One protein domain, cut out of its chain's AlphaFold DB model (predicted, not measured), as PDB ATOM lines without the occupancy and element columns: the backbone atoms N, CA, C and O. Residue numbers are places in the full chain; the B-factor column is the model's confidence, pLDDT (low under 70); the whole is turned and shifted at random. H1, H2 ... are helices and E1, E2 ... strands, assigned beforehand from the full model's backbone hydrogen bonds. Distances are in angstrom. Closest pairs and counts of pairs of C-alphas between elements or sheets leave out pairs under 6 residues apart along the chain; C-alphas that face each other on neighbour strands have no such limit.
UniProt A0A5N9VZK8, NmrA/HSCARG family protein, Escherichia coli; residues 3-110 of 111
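This is residues 3 to 110 of the 111 residues of the protein "NmrA/HSCARG family protein" of Escherichia coli (UniProt A0A5N9VZK8). Two long helices, H3 and H4, run side by side and pack on a small sheet of three parallel strands, with the shorter helix H2 set steeply against one part of H3. Away from this body, at one end of the longest axis, lies the first stretch of the printed part with the short helix H1, and residues 13 to 18 stick out there. The printed part has 108 residues, with four named helices and three named strands in the order H1 H2 E1 H3 E2 H4 E3; the sheet's order is E1 E2 E3, and the class is mixed, helices and strands. The whole is compact, with a radius of gyration of the C-alphas of 14.6 A and spans of 43 by 31 by 23 A.

In the sheet, E1 is residues 41 to 44, E2 residues 74 to 77 and E3 residues 108 to 110. E1 begins at C-alpha 41, (-42.703, 46.909, 29.499), and E3 ends at C-alpha 110, (-40.011, 36.458, 27.981). H3, residues 53 to 69, is 24.6 A from first to last C-alpha and begins at (-22.474, 42.264, 15.186). H4, residues 90 to 103, measures 20.2 A. H2 is residues 29 to 36, 10.5 A long, and H1 is residues 9 to 12.

E1 and E2 are parallel neighbours at 12 degrees, with N 44 and O 76 2.8 A apart, within hydrogen-bond range. E2 and E3 are parallel at 29 degrees, with N 77 and O 110 at 2.8 A. E1, H3, E2 and E2, H4, E3 are strand-helix-strand units, two parallel neighbour strands with a helix between, each with a right-handed crossover. H3 is on the sheet but only grazes it, with residues 59 to 67; H4 only grazes it too, with residues 95 to 103. H3 and H4 touch, closest at the C-alphas of Leu 57 and Val 94, 5.6 A, at a shallow tilt of 11 degrees, the same way. H2 touches H3, with H3's residues 62 to 67 alone, closest at the C-alphas of Gln 33 and Ile 66, 6.3 A, at a steep tilt of 54 degrees. H1 is apart from H2 and H3. Every O i to N i+4 pair is within hydrogen-bond range in H2, H3 and H4; H1 is too short for such a pair.

The C-alphas of Pro 17 and Asn 86, the two farthest apart, are 43.7 A from each other. The printed part has no cut. The links H1 to H2, 16 residues, and E2 to H4, 12 residues, are long. The mean pLDDT of the printed part is 95.5, and no printed residue is under 70.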
ATOM      1  N   THR A   3     -38.778  54.948  16.476       96.00
ATOM      2  CA  THR A   3     -38.348  54.921  15.072       96.00
ATOM      3  C   THR A   3     -37.293  55.986  14.821       96.00
ATOM      4  O   THR A   3     -37.394  57.079  15.354       96.00
ATOM      5  N   ARG A   4     -36.339  55.733  13.926       96.19
ATOM      6  CA  ARG A   4     -35.376  56.764  13.493       96.19
ATOM      7  C   ARG A   4     -35.997  57.842  12.599       96.19
ATOM      8  O   ARG A   4     -35.362  58.844  12.309       96.19
ATOM      9  N   ASN A   5     -37.219  57.615  12.117       95.81
ATOM     10  CA  ASN A   5     -37.958  58.567  11.296       95.81
ATOM     11  C   ASN A   5     -39.454  58.456  11.606       95.81
ATOM     12  O   ASN A   5     -40.112  57.495  11.182       95.81
ATOM     13  N   LYS A   6     -40.003  59.432  12.336       93.94
ATOM     14  CA  LYS A   6     -41.433  59.465  12.692       93.94
ATOM     15  C   LYS A   6     -42.350  59.782  11.511       93.94
ATOM     16  O   LYS A   6     -43.532  59.469  11.565       93.94
ATOM     17  N   ASN A   7     -41.798  60.345  10.435       91.94
ATOM     18  CA  ASN A   7     -42.526  60.694   9.214       91.94
ATOM     19  C   ASN A   7     -42.566  59.532   8.202       91.94
ATOM     20  O   ASN A   7     -42.965  59.712   7.050       91.94
ATOM     21  N   ASN A   8     -42.124  58.331   8.590       91.44
ATOM     22  CA  ASN A   8     -42.249  57.144   7.753       91.44
ATOM     23  C   ASN A   8     -43.730  56.775   7.575       91.44
ATOM     24  O   ASN A   8     -44.362  56.325   8.530       91.44
ATOM     25  N   ARG A   9     -44.232  56.870   6.334       92.00
ATOM     26  CA  ARG A   9     -45.625  56.546   5.972       92.00
ATOM     27  C   ARG A   9     -46.101  55.189   6.482       92.00
ATOM     28  O   ARG A   9     -47.187  55.096   7.029       92.00
ATOM     29  N   LYS A  10     -45.263  54.146   6.432       90.00
ATOM     30  CA  LYS A  10     -45.646  52.815   6.947       90.00
ATOM     31  C   LYS A  10     -46.031  52.830   8.428       90.00
ATOM     32  O   LYS A  10     -46.803  51.981   8.851       90.00
ATOM     33  N   LEU A  11     -45.456  53.747   9.208       89.25
ATOM     34  CA  LEU A  11     -45.718  53.878  10.636       89.25
ATOM     35  C   LEU A  11     -46.770  54.956  10.921       89.25
ATOM     36  O   LEU A  11     -47.663  54.718  11.729       89.25
ATOM     37  N   SER A  12     -46.692  56.116  10.256       85.88
ATOM     38  CA  SER A  12     -47.658  57.206  10.449       85.88
ATOM     39  C   SER A  12     -49.064  56.831   9.984       85.88
ATOM     40  O   SER A  12     -50.037  57.252  10.604       85.88
ATOM     41  N   ASP A  13     -49.177  55.994   8.951       93.44
ATOM     42  CA  ASP A  13     -50.463  55.617   8.360       93.44
ATOM     43  C   ASP A  13     -51.200  54.544   9.187       93.44
ATOM     44  O   ASP A  13     -52.360  54.255   8.909       93.44
ATOM     45  N   ILE A  14     -50.574  53.974  10.234       92.56
ATOM     46  CA  ILE A  14     -51.233  53.014  11.142       92.56
ATOM     47  C   ILE A  14     -52.428  53.664  11.859       92.56
ATOM     48  O   ILE A  14     -53.418  52.987  12.124       92.56
ATOM     49  N   GLY A  15     -52.340  54.961  12.182       84.94
ATOM     50  CA  GLY A  15     -53.489  55.759  12.628       84.94
ATOM     51  C   GLY A  15     -54.288  55.185  13.809       84.94
ATOM     52  O   GLY A  15     -55.513  55.238  13.788       84.94
ATOM     53  N   HIS A  16     -53.628  54.627  14.833       91.69
ATOM     54  CA  HIS A  16     -54.309  54.022  15.986       91.69
ATOM     55  C   HIS A  16     -54.341  54.973  17.202       91.69
ATOM     56  O   HIS A  16     -53.291  55.505  17.567       91.69
ATOM     57  N   PRO A  17     -55.483  55.151  17.901       92.25
ATOM     58  CA  PRO A  17     -55.632  56.146  18.976       92.25
ATOM     59  C   PRO A  17     -54.703  55.925  20.179       92.25
ATOM     60  O   PRO A  17     -54.394  56.863  20.909       92.25
ATOM     61  N   HIS A  18     -54.235  54.692  20.382       92.38
ATOM     62  CA  HIS A  18     -53.302  54.339  21.459       92.38
ATOM     63  C   HIS A  18     -51.849  54.170  20.991       92.38
ATOM     64  O   HIS A  18     -50.989  53.769  21.774       92.38
ATOM     65  N   LEU A  19     -51.552  54.454  19.719       92.62
ATOM     66  CA  LEU A  19     -50.191  54.409  19.198       92.62
ATOM     67  C   LEU A  19     -49.542  55.791  19.300       92.62
ATOM     68  O   LEU A  19     -49.864  56.702  18.545       92.62
ATOM     69  N   SER A  20     -48.556  55.923  20.184       92.56
ATOM     70  CA  SER A  20     -47.626  57.058  20.165       92.56
ATOM     71  C   SER A  20     -46.350  56.679  19.416       92.56
ATOM     72  O   SER A  20     -45.727  55.652  19.712       92.56
ATOM     73  N   ILE A  21     -45.947  57.510  18.458       93.38
ATOM     74  CA  ILE A  21     -44.691  57.374  17.714       93.38
ATOM     75  C   ILE A  21     -43.683  58.362  18.299       93.38
ATOM     76  O   ILE A  21     -43.967  59.554  18.394       93.38
ATOM     77  N   VAL A  22     -42.513  57.861  18.684       93.88
ATOM     78  CA  VAL A  22     -41.393  58.655  19.201       93.88
ATOM     79  C   VAL A  22     -40.218  58.479  18.250       93.88
ATOM     80  O   VAL A  22     -39.929  57.360  17.820       93.88
ATOM     81  N   GLU A  23     -39.572  59.585  17.894       96.31
ATOM     82  CA  GLU A  23     -38.357  59.544  17.088       96.31
ATOM     83  C   GLU A  23     -37.136  59.306  17.978       96.31
ATOM     84  O   GLU A  23     -37.012  59.950  19.016       96.31
ATOM     85  N   GLY A  24     -36.262  58.384  17.585       97.31
ATOM     86  CA  GLY A  24     -35.018  58.079  18.283       97.31
ATOM     87  C   GLY A  24     -34.294  56.866  17.700       97.31
ATOM     88  O   GLY A  24     -34.810  56.176  16.813       97.31
ATOM     89  N   ASP A  25     -33.087  56.618  18.197       97.44
ATOM     90  CA  ASP A  25     -32.194  55.559  17.726       97.44
ATOM     91  C   ASP A  25     -31.868  54.570  18.857       97.44
ATOM     92  O   ASP A  25     -31.672  54.975  20.001       97.44
ATOM     93  N   LEU A  26     -31.786  53.271  18.545       97.88
ATOM     94  CA  LEU A  26     -31.335  52.250  19.502       97.88
ATOM     95  C   LEU A  26     -29.866  52.448  19.889       97.88
ATOM     96  O   LEU A  26     -29.420  51.977  20.932       97.88
ATOM     97  N   SER A  27     -29.119  53.150  19.042       96.44
ATOM     98  CA  SER A  27     -27.732  53.507  19.263       96.44
ATOM     99  C   SER A  27     -27.536  54.659  20.252       96.44
ATOM    100  O   SER A  27     -26.411  54.827  20.730       96.44
ATOM    101  N   ASP A  28     -28.586  55.436  20.539       98.25
ATOM    102  CA  ASP A  28     -28.552  56.641  21.369       98.25
ATOM    103  C   ASP A  28     -29.221  56.407  22.734       98.25
ATOM    104  O   ASP A  28     -30.419  56.142  22.843       98.25
ATOM    105  N   ASN A  29     -28.443  56.566  23.805       97.81
ATOM    106  CA  ASN A  29     -28.923  56.354  25.168       97.81
ATOM    107  C   ASN A  29     -30.039  57.335  25.553       97.81
ATOM    108  O   ASN A  29     -30.953  56.947  26.278       97.81
ATOM    109  N   VAL A  30     -29.991  58.585  25.073       97.81
ATOM    110  CA  VAL A  30     -31.017  59.591  25.401       97.81
ATOM    111  C   VAL A  30     -32.346  59.212  24.752       97.81
ATOM    112  O   VAL A  30     -33.391  59.265  25.405       97.81
ATOM    113  N   SER A  31     -32.306  58.757  23.496       98.12
ATOM    114  CA  SER A  31     -33.460  58.182  22.801       98.12
ATOM    115  C   SER A  31     -34.068  57.007  23.574       98.12
ATOM    116  O   SER A  31     -35.281  56.981  23.794       98.12
ATOM    117  N   LEU A  32     -33.243  56.055  24.025       98.38
ATOM    118  CA  LEU A  32     -33.700  54.890  24.789       98.38
ATOM    119  C   LEU A  32     -34.337  55.288  26.129       98.38
ATOM    120  O   LEU A  32     -35.456  54.864  26.415       98.38
ATOM    121  N   GLN A  33     -33.679  56.149  26.911       97.94
ATOM    122  CA  GLN A  33     -34.206  56.651  28.188       97.94
ATOM    123  C   GLN A  33     -35.556  57.346  27.996       97.94
ATOM    124  O   GLN A  33     -36.538  57.023  28.664       97.94
ATOM    125  N   SER A  34     -35.643  58.259  27.023       96.56
ATOM    126  CA  SER A  34     -36.886  58.974  26.722       96.56
ATOM    127  C   SER A  34     -38.019  58.028  26.312       96.56
ATOM    128  O   SER A  34     -39.163  58.212  26.732       96.56
ATOM    129  N   ALA A  35     -37.709  56.989  25.530       97.25
ATOM    130  CA  ALA A  35     -38.689  56.008  25.078       97.25
ATOM    131  C   ALA A  35     -39.200  55.092  26.206       97.25
ATOM    132  O   ALA A  35     -40.369  54.696  26.175       97.25
ATOM    133  N   MET A  36     -38.344  54.760  27.179       98.00
ATOM    134  CA  MET A  36     -38.651  53.838  28.281       98.00
ATOM    135  C   MET A  36     -39.277  54.520  29.498       98.00
ATOM    136  O   MET A  36     -40.006  53.870  30.248       98.00
ATOM    137  N   LYS A  37     -39.067  55.829  29.672       97.00
ATOM    138  CA  LYS A  37     -39.556  56.571  30.836       97.00
ATOM    139  C   LYS A  37     -41.060  56.387  31.063       97.00
ATOM    140  O   LYS A  37     -41.896  56.724  30.216       97.00
ATOM    141  N   GLY A  38     -41.403  55.870  32.243       96.94
ATOM    142  CA  GLY A  38     -42.784  55.635  32.673       96.94
ATOM    143  C   GLY A  38     -43.518  54.541  31.890       96.94
ATOM    144  O   GLY A  38     -44.749  54.509  31.904       96.94
ATOM    145  N   LYS A  39     -42.802  53.674  31.161       98.00
ATOM    146  CA  LYS A  39     -43.389  52.506  30.494       98.00
ATOM    147  C   LYS A  39     -43.360  51.297  31.421       98.00
ATOM    148  O   LYS A  39     -42.457  51.135  32.225       98.00
ATOM    149  N   TYR A  40     -44.366  50.438  31.286       98.50
ATOM    150  CA  TYR A  40     -44.431  49.184  32.038       98.50
ATOM    151  C   TYR A  40     -43.450  48.142  31.492       98.50
ATOM    152  O   TYR A  40     -42.721  47.507  32.245       98.50
ATOM    153  N   GLY A  41     -43.443  47.963  30.174       98.31
ATOM    154  CA  GLY A  41     -42.703  46.909  29.499       98.31
ATOM    155  C   GLY A  41     -42.330  47.306  28.082       98.31
ATOM    156  O   GLY A  41     -42.852  48.291  27.547       98.31
ATOM    157  N   LEU A  42     -41.438  46.535  27.468       98.06
ATOM    158  CA  LEU A  42     -41.015  46.751  26.088       98.06
ATOM    159  C   LEU A  42     -40.871  45.437  25.324       98.06
ATOM    160  O   LEU A  42     -40.549  44.393  25.886       98.06
ATOM    161  N   TYR A  43     -41.097  45.526  24.017       98.69
ATOM    162  CA  TYR A  43     -40.705  44.506  23.056       98.69
ATOM    163  C   TYR A  43     -39.360  44.922  22.452       98.69
ATOM    164  O   TYR A  43     -39.262  46.004  21.868       98.69
ATOM    165  N   SER A  44     -38.330  44.098  22.626       98.31
ATOM    166  CA  SER A  44     -36.955  44.379  22.207       98.31
ATOM    167  C   SER A  44     -36.563  43.501  21.023       98.31
ATOM    168  O   SER A  44     -36.692  42.279  21.074       98.31
ATOM    169  N   ILE A  45     -36.078  44.137  19.959       97.69
ATOM    170  CA  ILE A  45     -35.476  43.494  18.791       97.69
ATOM    171  C   ILE A  45     -34.433  44.443  18.200       97.69
ATOM    172  O   ILE A  45     -34.671  45.651  18.112       97.69
ATOM    173  N   GLN A  46     -33.288  43.909  17.787       96.25
ATOM    174  CA  GLN A  46     -32.248  44.656  17.085       96.25
ATOM    175  C   GLN A  46     -32.278  44.311  15.588       96.25
ATOM    176  O   GLN A  46     -32.616  43.186  15.212       96.25
ATOM    177  N   PRO A  47     -31.955  45.263  14.699       93.12
ATOM    178  CA  PRO A  47     -31.727  44.943  13.301       93.12
ATOM    179  C   PRO A  47     -30.430  44.139  13.147       93.12
ATOM    180  O   PRO A  47     -29.402  44.489  13.719       93.12
ATOM    181  N   ILE A  48     -30.452  43.121  12.285       89.56
ATOM    182  CA  ILE A  48     -29.227  42.458  11.831       89.56
ATOM    183  C   ILE A  48     -28.437  43.452  10.974       89.56
ATOM    184  O   ILE A  48     -28.881  43.836   9.886       89.56
ATOM    185  N   VAL A  49     -27.253  43.847  11.440       88.50
ATOM    186  CA  VAL A  49     -26.287  44.618  10.649       88.50
ATOM    187  C   VAL A  49     -25.244  43.643  10.113       88.50
ATOM    188  O   VAL A  49     -24.434  43.118  10.868       88.50
ATOM    189  N   LYS A  50     -25.304  43.374   8.801       83.31
ATOM    190  CA  LYS A  50     -24.616  42.256   8.124       83.31
ATOM    191  C   LYS A  50     -23.139  42.086   8.499       83.31
ATOM    192  O   LYS A  50     -22.681  40.956   8.621       83.31
ATOM    193  N   ASP A  51     -22.425  43.191   8.674       87.75
ATOM    194  CA  ASP A  51     -20.981  43.200   8.918       87.75
ATOM    195  C   ASP A  51     -20.621  43.871  10.258       87.75
ATOM    196  O   ASP A  51     -19.465  44.210  10.497       87.75
ATOM    197  N   ASP A  52     -21.607  44.067  11.143       92.88
ATOM    198  CA  ASP A  52     -21.413  44.703  12.447       92.88
ATOM    199  C   ASP A  52     -22.296  44.073  13.532       92.88
ATOM    200  O   ASP A  52     -23.331  44.593  13.950       92.88
ATOM    201  N   VAL A  53     -21.846  42.924  14.032       95.06
ATOM    202  CA  VAL A  53     -22.474  42.264  15.186       95.06
ATOM    203  C   VAL A  53     -22.227  43.007  16.500       95.06
ATOM    204  O   VAL A  53     -22.908  42.759  17.495       95.06
ATOM    205  N   SER A  54     -21.240  43.907  16.526       96.38
ATOM    206  CA  SER A  54     -20.915  44.674  17.727       96.38
ATOM    207  C   SER A  54     -22.013  45.684  18.040       96.38
ATOM    208  O   SER A  54     -22.338  45.883  19.209       96.38
ATOM    209  N   GLU A  55     -22.649  46.235  17.007       96.50
ATOM    210  CA  GLU A  55     -23.764  47.157  17.158       96.50
ATOM    211  C   GLU A  55     -25.024  46.460  17.685       96.50
ATOM    212  O   GLU A  55     -25.657  46.970  18.607       96.50
ATOM    213  N   GLU A  56     -25.346  45.264  17.185       96.50
ATOM    214  CA  GLU A  56     -26.448  44.443  17.709       96.50
ATOM    215  C   GLU A  56     -26.244  44.136  19.202       96.50
ATOM    216  O   GLU A  56     -27.140  44.356  20.023       96.50
ATOM    217  N   LEU A  57     -25.025  43.722  19.572       97.50
ATOM    218  CA  LEU A  57     -24.657  43.480  20.964       97.50
ATOM    219  C   LEU A  57     -24.789  44.751  21.804       97.50
ATOM    220  O   LEU A  57     -25.390  44.726  22.876       97.50
ATOM    221  N   ARG A  58     -24.243  45.872  21.326       97.94
ATOM    222  CA  ARG A  58     -24.253  47.144  22.048       97.94
ATOM    223  C   ARG A  58     -25.676  47.639  22.289       97.94
ATOM    224  O   ARG A  58     -25.982  48.042  23.409       97.94
ATOM    225  N   GLN A  59     -26.537  47.582  21.274       98.25
ATOM    226  CA  GLN A  59     -27.944  47.964  21.388       98.25
ATOM    227  C   GLN A  59     -28.683  47.071  22.386       98.25
ATOM    228  O   GLN A  59     -29.358  47.587  23.273       98.25
ATOM    229  N   GLY A  60     -28.527  45.745  22.291       98.12
ATOM    230  CA  GLY A  60     -29.157  44.804  23.221       98.12
ATOM    231  C   GLY A  60     -28.740  45.045  24.672       98.12
ATOM    232  O   GLY A  60     -29.592  45.186  25.547       98.12
ATOM    233  N   MET A  61     -27.435  45.191  24.915       98.50
ATOM    234  CA  MET A  61     -26.891  45.470  26.247       98.50
ATOM    235  C   MET A  61     -27.393  46.807  26.805       98.50
ATOM    236  O   MET A  61     -27.803  46.870  27.963       98.50
ATOM    237  N   LYS A  62     -27.417  47.865  25.982       98.62
ATOM    238  CA  LYS A  62     -27.898  49.186  26.409       98.62
ATOM    239  C   LYS A  62     -29.394  49.223  26.675       98.62
ATOM    240  O   LYS A  62     -29.809  49.904  27.606       98.62
ATOM    241  N   ILE A  63     -30.192  48.472  25.918       98.62
ATOM    242  CA  ILE A  63     -31.624  48.344  26.193       98.62
ATOM    243  C   ILE A  63     -31.850  47.726  27.571       98.62
ATOM    244  O   ILE A  63     -32.650  48.263  28.327       98.62
ATOM    245  N   ILE A  64     -31.140  46.647  27.915       98.75
ATOM    246  CA  ILE A  64     -31.288  45.987  29.222       98.75
ATOM    247  C   ILE A  64     -30.838  46.923  30.352       98.75
ATOM    248  O   ILE A  64     -31.576  47.115  31.313       98.75
ATOM    249  N   GLU A  65     -29.671  47.558  30.214       98.56
ATOM    250  CA  GLU A  65     -29.138  48.500  31.210       98.56
ATOM    251  C   GLU A  65     -30.094  49.673  31.476       98.56
ATOM    252  O   GLU A  65     -30.385  49.998  32.627       98.56
ATOM    253  N   ILE A  66     -30.604  50.313  30.422       98.56
ATOM    254  CA  ILE A  66     -31.508  51.461  30.561       98.56
ATOM    255  C   ILE A  66     -32.881  51.009  31.060       98.56
ATOM    256  O   ILE A  66     -33.507  51.717  31.844       98.56
ATOM    257  N   ALA A  67     -33.342  49.821  30.672       98.62
ATOM    258  CA  ALA A  67     -34.587  49.269  31.185       98.62
ATOM    259  C   ALA A  67     -34.532  49.048  32.707       98.62
ATOM    260  O   ALA A  67     -35.516  49.331  33.390       98.62
ATOM    261  N   GLU A  68     -33.386  48.623  33.252       98.25
ATOM    262  CA  GLU A  68     -33.181  48.527  34.705       98.25
ATOM    263  C   GLU A  68     -33.226  49.917  35.359       98.25
ATOM    264  O   GLU A  68     -33.906  50.102  36.366       98.25
ATOM    265  N   GLN A  69     -32.565  50.914  34.758       98.06
ATOM    266  CA  GLN A  69     -32.546  52.300  35.253       98.06
ATOM    267  C   GLN A  69     -33.941  52.948  35.256       98.06
ATOM    268  O   GLN A  69     -34.301  53.656  36.197       98.06
ATOM    269  N   GLU A  70     -34.740  52.689  34.221       98.25
ATOM    270  CA  GLU A  70     -36.090  53.236  34.049       98.25
ATOM    271  C   GLU A  70     -37.177  52.384  34.730       98.25
ATOM    272  O   GLU A  70     -38.365  52.683  34.602       98.25
ATOM    273  N   ASN A  71     -36.789  51.366  35.510       97.94
ATOM    274  CA  ASN A  71     -37.687  50.478  36.257       97.94
ATOM    275  C   ASN A  71     -38.727  49.772  35.365       97.94
ATOM    276  O   ASN A  71     -39.891  49.610  35.747       97.94
ATOM    277  N   ILE A  72     -38.312  49.341  34.174       98.69
ATOM    278  CA  ILE A  72     -39.126  48.486  33.309       98.69
ATOM    279  C   ILE A  72     -39.417  47.167  34.031       98.69
ATOM    280  O   ILE A  72     -38.526  46.522  34.576       98.69
ATOM    281  N   GLN A  73     -40.681  46.755  34.019       98.44
ATOM    282  CA  GLN A  73     -41.161  45.588  34.758       98.44
ATOM    283  C   GLN A  73     -41.054  44.293  33.950       98.44
ATOM    284  O   GLN A  73     -40.909  43.221  34.538       98.44
ATOM    285  N   HIS A  74     -41.163  44.379  32.617       98.75
ATOM    286  CA  HIS A  74     -41.157  43.214  31.731       98.75
ATOM    287  C   HIS A  74     -40.555  43.532  30.357       98.75
ATOM    288  O   HIS A  74     -40.971  44.480  29.686       98.75
ATOM    289  N   ILE A  75     -39.608  42.708  29.908       98.75
ATOM    290  CA  ILE A  75     -39.107  42.693  28.530       98.75
ATOM    291  C   ILE A  75     -39.598  41.434  27.810       98.75
ATOM    292  O   ILE A  75     -39.393  40.318  28.283       98.75
ATOM    293  N   VAL A  76     -40.183  41.613  26.626       98.75
ATOM    294  CA  VAL A  76     -40.325  40.541  25.632       98.75
ATOM    295  C   VAL A  76     -39.189  40.700  24.628       98.75
ATOM    296  O   VAL A  76     -39.116  41.721  23.944       98.75
ATOM    297  N   TYR A  77     -38.279  39.734  24.558       98.38
ATOM    298  CA  TYR A  77     -37.092  39.796  23.714       98.38
ATOM    299  C   TYR A  77     -37.221  38.870  22.509       98.38
ATOM    300  O   TYR A  77     -37.420  37.670  22.647       98.38
ATOM    301  N   SER A  78     -37.094  39.436  21.310       97.81
ATOM    302  CA  SER A  78     -37.120  38.674  20.068       97.81
ATOM    303  C   SER A  78     -35.721  38.191  19.715       97.81
ATOM    304  O   SER A  78     -34.892  38.962  19.232       97.81
ATOM    305  N   THR A  79     -35.503  36.895  19.889       95.56
ATOM    306  CA  THR A  79     -34.244  36.205  19.598       95.56
ATOM    307  C   THR A  79     -34.361  35.265  18.383       95.56
ATOM    308  O   THR A  79     -35.364  35.250  17.666       95.56
ATOM    309  N   ALA A  80     -33.339  34.436  18.156       94.56
ATOM    310  CA  ALA A  80     -33.372  33.301  17.248       94.56
ATOM    311  C   ALA A  80     -33.412  31.966  18.009       94.56
ATOM    312  O   ALA A  80     -32.779  31.778  19.043       94.56
ATOM    313  N   GLY A  81     -34.114  30.980  17.445       92.56
ATOM    314  CA  GLY A  81     -34.290  29.682  18.093       92.56
ATOM    315  C   GLY A  81     -32.966  28.991  18.452       92.56
ATOM    316  O   GLY A  81     -32.158  28.663  17.577       92.56
ATOM    317  N   GLY A  82     -32.785  28.698  19.742       90.06
ATOM    318  CA  GLY A  82     -31.697  27.869  20.258       90.06
ATOM    319  C   GLY A  82     -30.316  28.513  20.270       90.06
ATOM    320  O   GLY A  82     -29.337  27.773  20.193       90.06
ATOM    321  N   VAL A  83     -30.214  29.841  20.342       94.44
ATOM    322  CA  VAL A  83     -28.914  30.525  20.494       94.44
ATOM    323  C   VAL A  83     -28.184  30.105  21.775       94.44
ATOM    324  O   VAL A  83     -26.963  29.998  21.776       94.44
ATOM    325  N   ASN A  84     -28.922  29.704  22.810       87.31
ATOM    326  CA  ASN A  84     -28.402  29.132  24.054       87.31
ATOM    327  C   ASN A  84     -27.966  27.646  23.968       87.31
ATOM    328  O   ASN A  84     -27.605  27.054  24.983       87.31
ATOM    329  N   ARG A  85     -27.981  27.014  22.783       92.06
ATOM    330  CA  ARG A  85     -27.610  25.593  22.578       92.06
ATOM    331  C   ARG A  85     -26.316  25.432  21.772       92.06
ATOM    332  O   ARG A  85     -26.284  24.667  20.811       92.06
ATOM    333  N   ASN A  86     -25.263  26.166  22.143       86.62
ATOM    334  CA  ASN A  86     -23.945  26.148  21.480       86.62
ATOM    335  C   ASN A  86     -24.010  26.380  19.961       86.62
ATOM    336  O   ASN A  86     -23.260  25.786  19.184       86.62
ATOM    337  N   ARG A  87     -24.936  27.237  19.526       92.56
ATOM    338  CA  ARG A  87     -25.062  27.600  18.120       92.56
ATOM    339  C   ARG A  87     -23.918  28.537  17.743       92.56
ATOM    340  O   ARG A  87     -23.723  29.556  18.394       92.56
ATOM    341  N   THR A  88     -23.186  28.197  16.689       92.00
ATOM    342  CA  THR A  88     -22.061  29.000  16.202       92.00
ATOM    343  C   THR A  88     -22.503  29.968  15.114       92.00
ATOM    344  O   THR A  88     -23.449  29.707  14.362       92.00
ATOM    345  N   GLY A  89     -21.812  31.101  15.030       93.19
ATOM    346  CA  GLY A  89     -22.088  32.162  14.068       93.19
ATOM    347  C   GLY A  89     -22.262  33.499  14.782       93.19
ATOM    348  O   GLY A  89     -22.943  33.562  15.805       93.19
ATOM    349  N   PRO A  90     -21.690  34.585  14.243       93.50
ATOM    350  CA  PRO A  90     -21.441  35.796  15.020       93.50
ATOM    351  C   PRO A  90     -22.733  36.452  15.540       93.50
ATOM    352  O   PRO A  90     -22.769  36.892  16.685       93.50
ATOM    353  N   HIS A  91     -23.823  36.427  14.767       94.56
ATOM    354  CA  HIS A  91     -25.131  36.911  15.230       94.56
ATOM    355  C   HIS A  91     -25.767  35.997  16.289       94.56
ATOM    356  O   HIS A  91     -26.309  36.486  17.272       94.56
ATOM    357  N   PHE A  92     -25.670  34.668  16.151       95.62
ATOM    358  CA  PHE A  92     -26.220  33.749  17.159       95.62
ATOM    359  C   PHE A  92     -25.485  33.867  18.492       95.62
ATOM    360  O   PHE A  92     -26.117  33.865  19.544       95.62
ATOM    361  N   GLU A  93     -24.165  34.023  18.448       96.00
ATOM    362  CA  GLU A  93     -23.340  34.228  19.638       96.00
ATOM    363  C   GLU A  93     -23.653  35.562  20.327       96.00
ATOM    364  O   GLU A  93     -23.643  35.635  21.556       96.00
ATOM    365  N   VAL A  94     -23.962  36.616  19.565       96.44
ATOM    366  CA  VAL A  94     -24.413  37.901  20.116       96.44
ATOM    367  C   VAL A  94     -25.797  37.793  20.750       96.44
ATOM    368  O   VAL A  94     -25.957  38.213  21.894       96.44
ATOM    369  N   LEU A  95     -26.768  37.174  20.075       96.75
ATOM    370  CA  LEU A  95     -28.106  36.953  20.632       96.75
ATOM    371  C   LEU A  95     -28.055  36.115  21.919       96.75
ATOM    372  O   LEU A  95     -28.706  36.463  22.899       96.75
ATOM    373  N   ALA A  96     -27.207  35.079  21.969       97.00
ATOM    374  CA  ALA A  96     -26.981  34.298  23.186       97.00
ATOM    375  C   ALA A  96     -26.436  35.158  24.340       97.00
ATOM    376  O   ALA A  96     -26.869  35.016  25.481       97.00
ATOM    377  N   LYS A  97     -25.504  36.081  24.060       97.31
ATOM    378  CA  LYS A  97     -24.981  37.015  25.075       97.31
ATOM    379  C   LYS A  97     -26.064  37.965  25.588       97.31
ATOM    380  O   LYS A  97     -26.082  38.249  26.783       97.31
ATOM    381  N   ILE A  98     -26.944  38.449  24.713       97.81
ATOM    382  CA  ILE A  98     -28.052  39.333  25.102       97.81
ATOM    383  C   ILE A  98     -29.083  38.562  25.937       97.81
ATOM    384  O   ILE A  98     -29.479  39.056  26.990       97.81
ATOM    385  N   GLU A  99     -29.462  37.342  25.535       97.56
ATOM    386  CA  GLU A  99     -30.332  36.468  26.336       97.56
ATOM    387  C   GLU A  99     -29.756  36.221  27.730       97.56
ATOM    388  O   GLU A  99     -30.454  36.414  28.721       97.56
ATOM    389  N   ASN A 100     -28.477  35.849  27.821       97.12
ATOM    390  CA  ASN A 100     -27.824  35.597  29.103       97.12
ATOM    391  C   ASN A 100     -27.840  36.848  29.989       97.12
ATOM    392  O   ASN A 100     -28.240  36.772  31.148       97.12
ATOM    393  N   ARG A 101     -27.497  38.021  29.436       98.00
ATOM    394  CA  ARG A 101     -27.547  39.283  30.186       98.00
ATOM    395  C   ARG A 101     -28.962  39.626  30.661       98.00
ATOM    396  O   ARG A 101     -29.116  40.205  31.738       98.00
ATOM    397  N   LEU A 102     -29.982  39.318  29.862       97.69
ATOM    398  CA  LEU A 102     -31.377  39.542  30.233       97.69
ATOM    399  C   LEU A 102     -31.799  38.603  31.372       97.69
ATOM    400  O   LEU A 102     -32.452  39.053  32.306       97.69
ATOM    401  N   MET A 103     -31.369  37.340  31.341       96.06
ATOM    402  CA  MET A 103     -31.612  36.368  32.416       96.06
ATOM    403  C   MET A 103     -30.872  36.709  33.719       96.06
ATOM    404  O   MET A 103     -31.338  36.356  34.797       96.06
ATOM    405  N   GLU A 104     -29.735  37.401  33.630       97.31
ATOM    406  CA  GLU A 104     -28.989  37.936  34.779       97.31
ATOM    407  C   GLU A 104     -29.551  39.271  35.299       97.31
ATOM    408  O   GLU A 104     -29.129  39.748  36.352       97.31
ATOM    409  N   SER A 105     -30.467  39.904  34.559       97.25
ATOM    410  CA  SER A 105     -31.088  41.168  34.962       97.25
ATOM    411  C   SER A 105     -32.138  40.960  36.052       97.25
ATOM    412  O   SER A 105     -32.678  39.870  36.228       97.25
ATOM    413  N   ASN A 106     -32.506  42.043  36.736       96.25
ATOM    414  CA  ASN A 106     -33.629  42.026  37.680       96.25
ATOM    415  C   ASN A 106     -35.000  42.236  37.001       96.25
ATOM    416  O   ASN A 106     -35.992  42.489  37.684       96.25
ATOM    417  N   ILE A 107     -35.068  42.180  35.667       98.19
ATOM    418  CA  ILE A 107     -36.287  42.430  34.892       98.19
ATOM    419  C   ILE A 107     -36.961  41.095  34.564       98.19
ATOM    420  O   ILE A 107     -36.303  40.154  34.120       98.19
ATOM    421  N   ASN A 108     -38.289  41.011  34.703       98.50
ATOM    422  CA  ASN A 108     -39.009  39.837  34.209       98.50
ATOM    423  C   ASN A 108     -38.847  39.743  32.689       98.50
ATOM    424  O   ASN A 108     -39.029  40.734  31.981       98.50
ATOM    425  N   ALA A 109     -38.543  38.556  32.176       97.88
ATOM    426  CA  ALA A 109     -38.258  38.368  30.763       97.88
ATOM    427  C   ALA A 109     -39.129  37.277  30.138       97.88
ATOM    428  O   ALA A 109     -39.430  36.251  30.749       97.88
ATOM    429  N   THR A 110     -39.509  37.495  28.884       97.94
ATOM    430  CA  THR A 110     -40.011  36.458  27.981       97.94
ATOM    431  C   THR A 110     -39.145  36.481  26.735       97.94
ATOM    432  O   THR A 110     -38.940  37.549  26.162       97.94
TER     433      THR A 110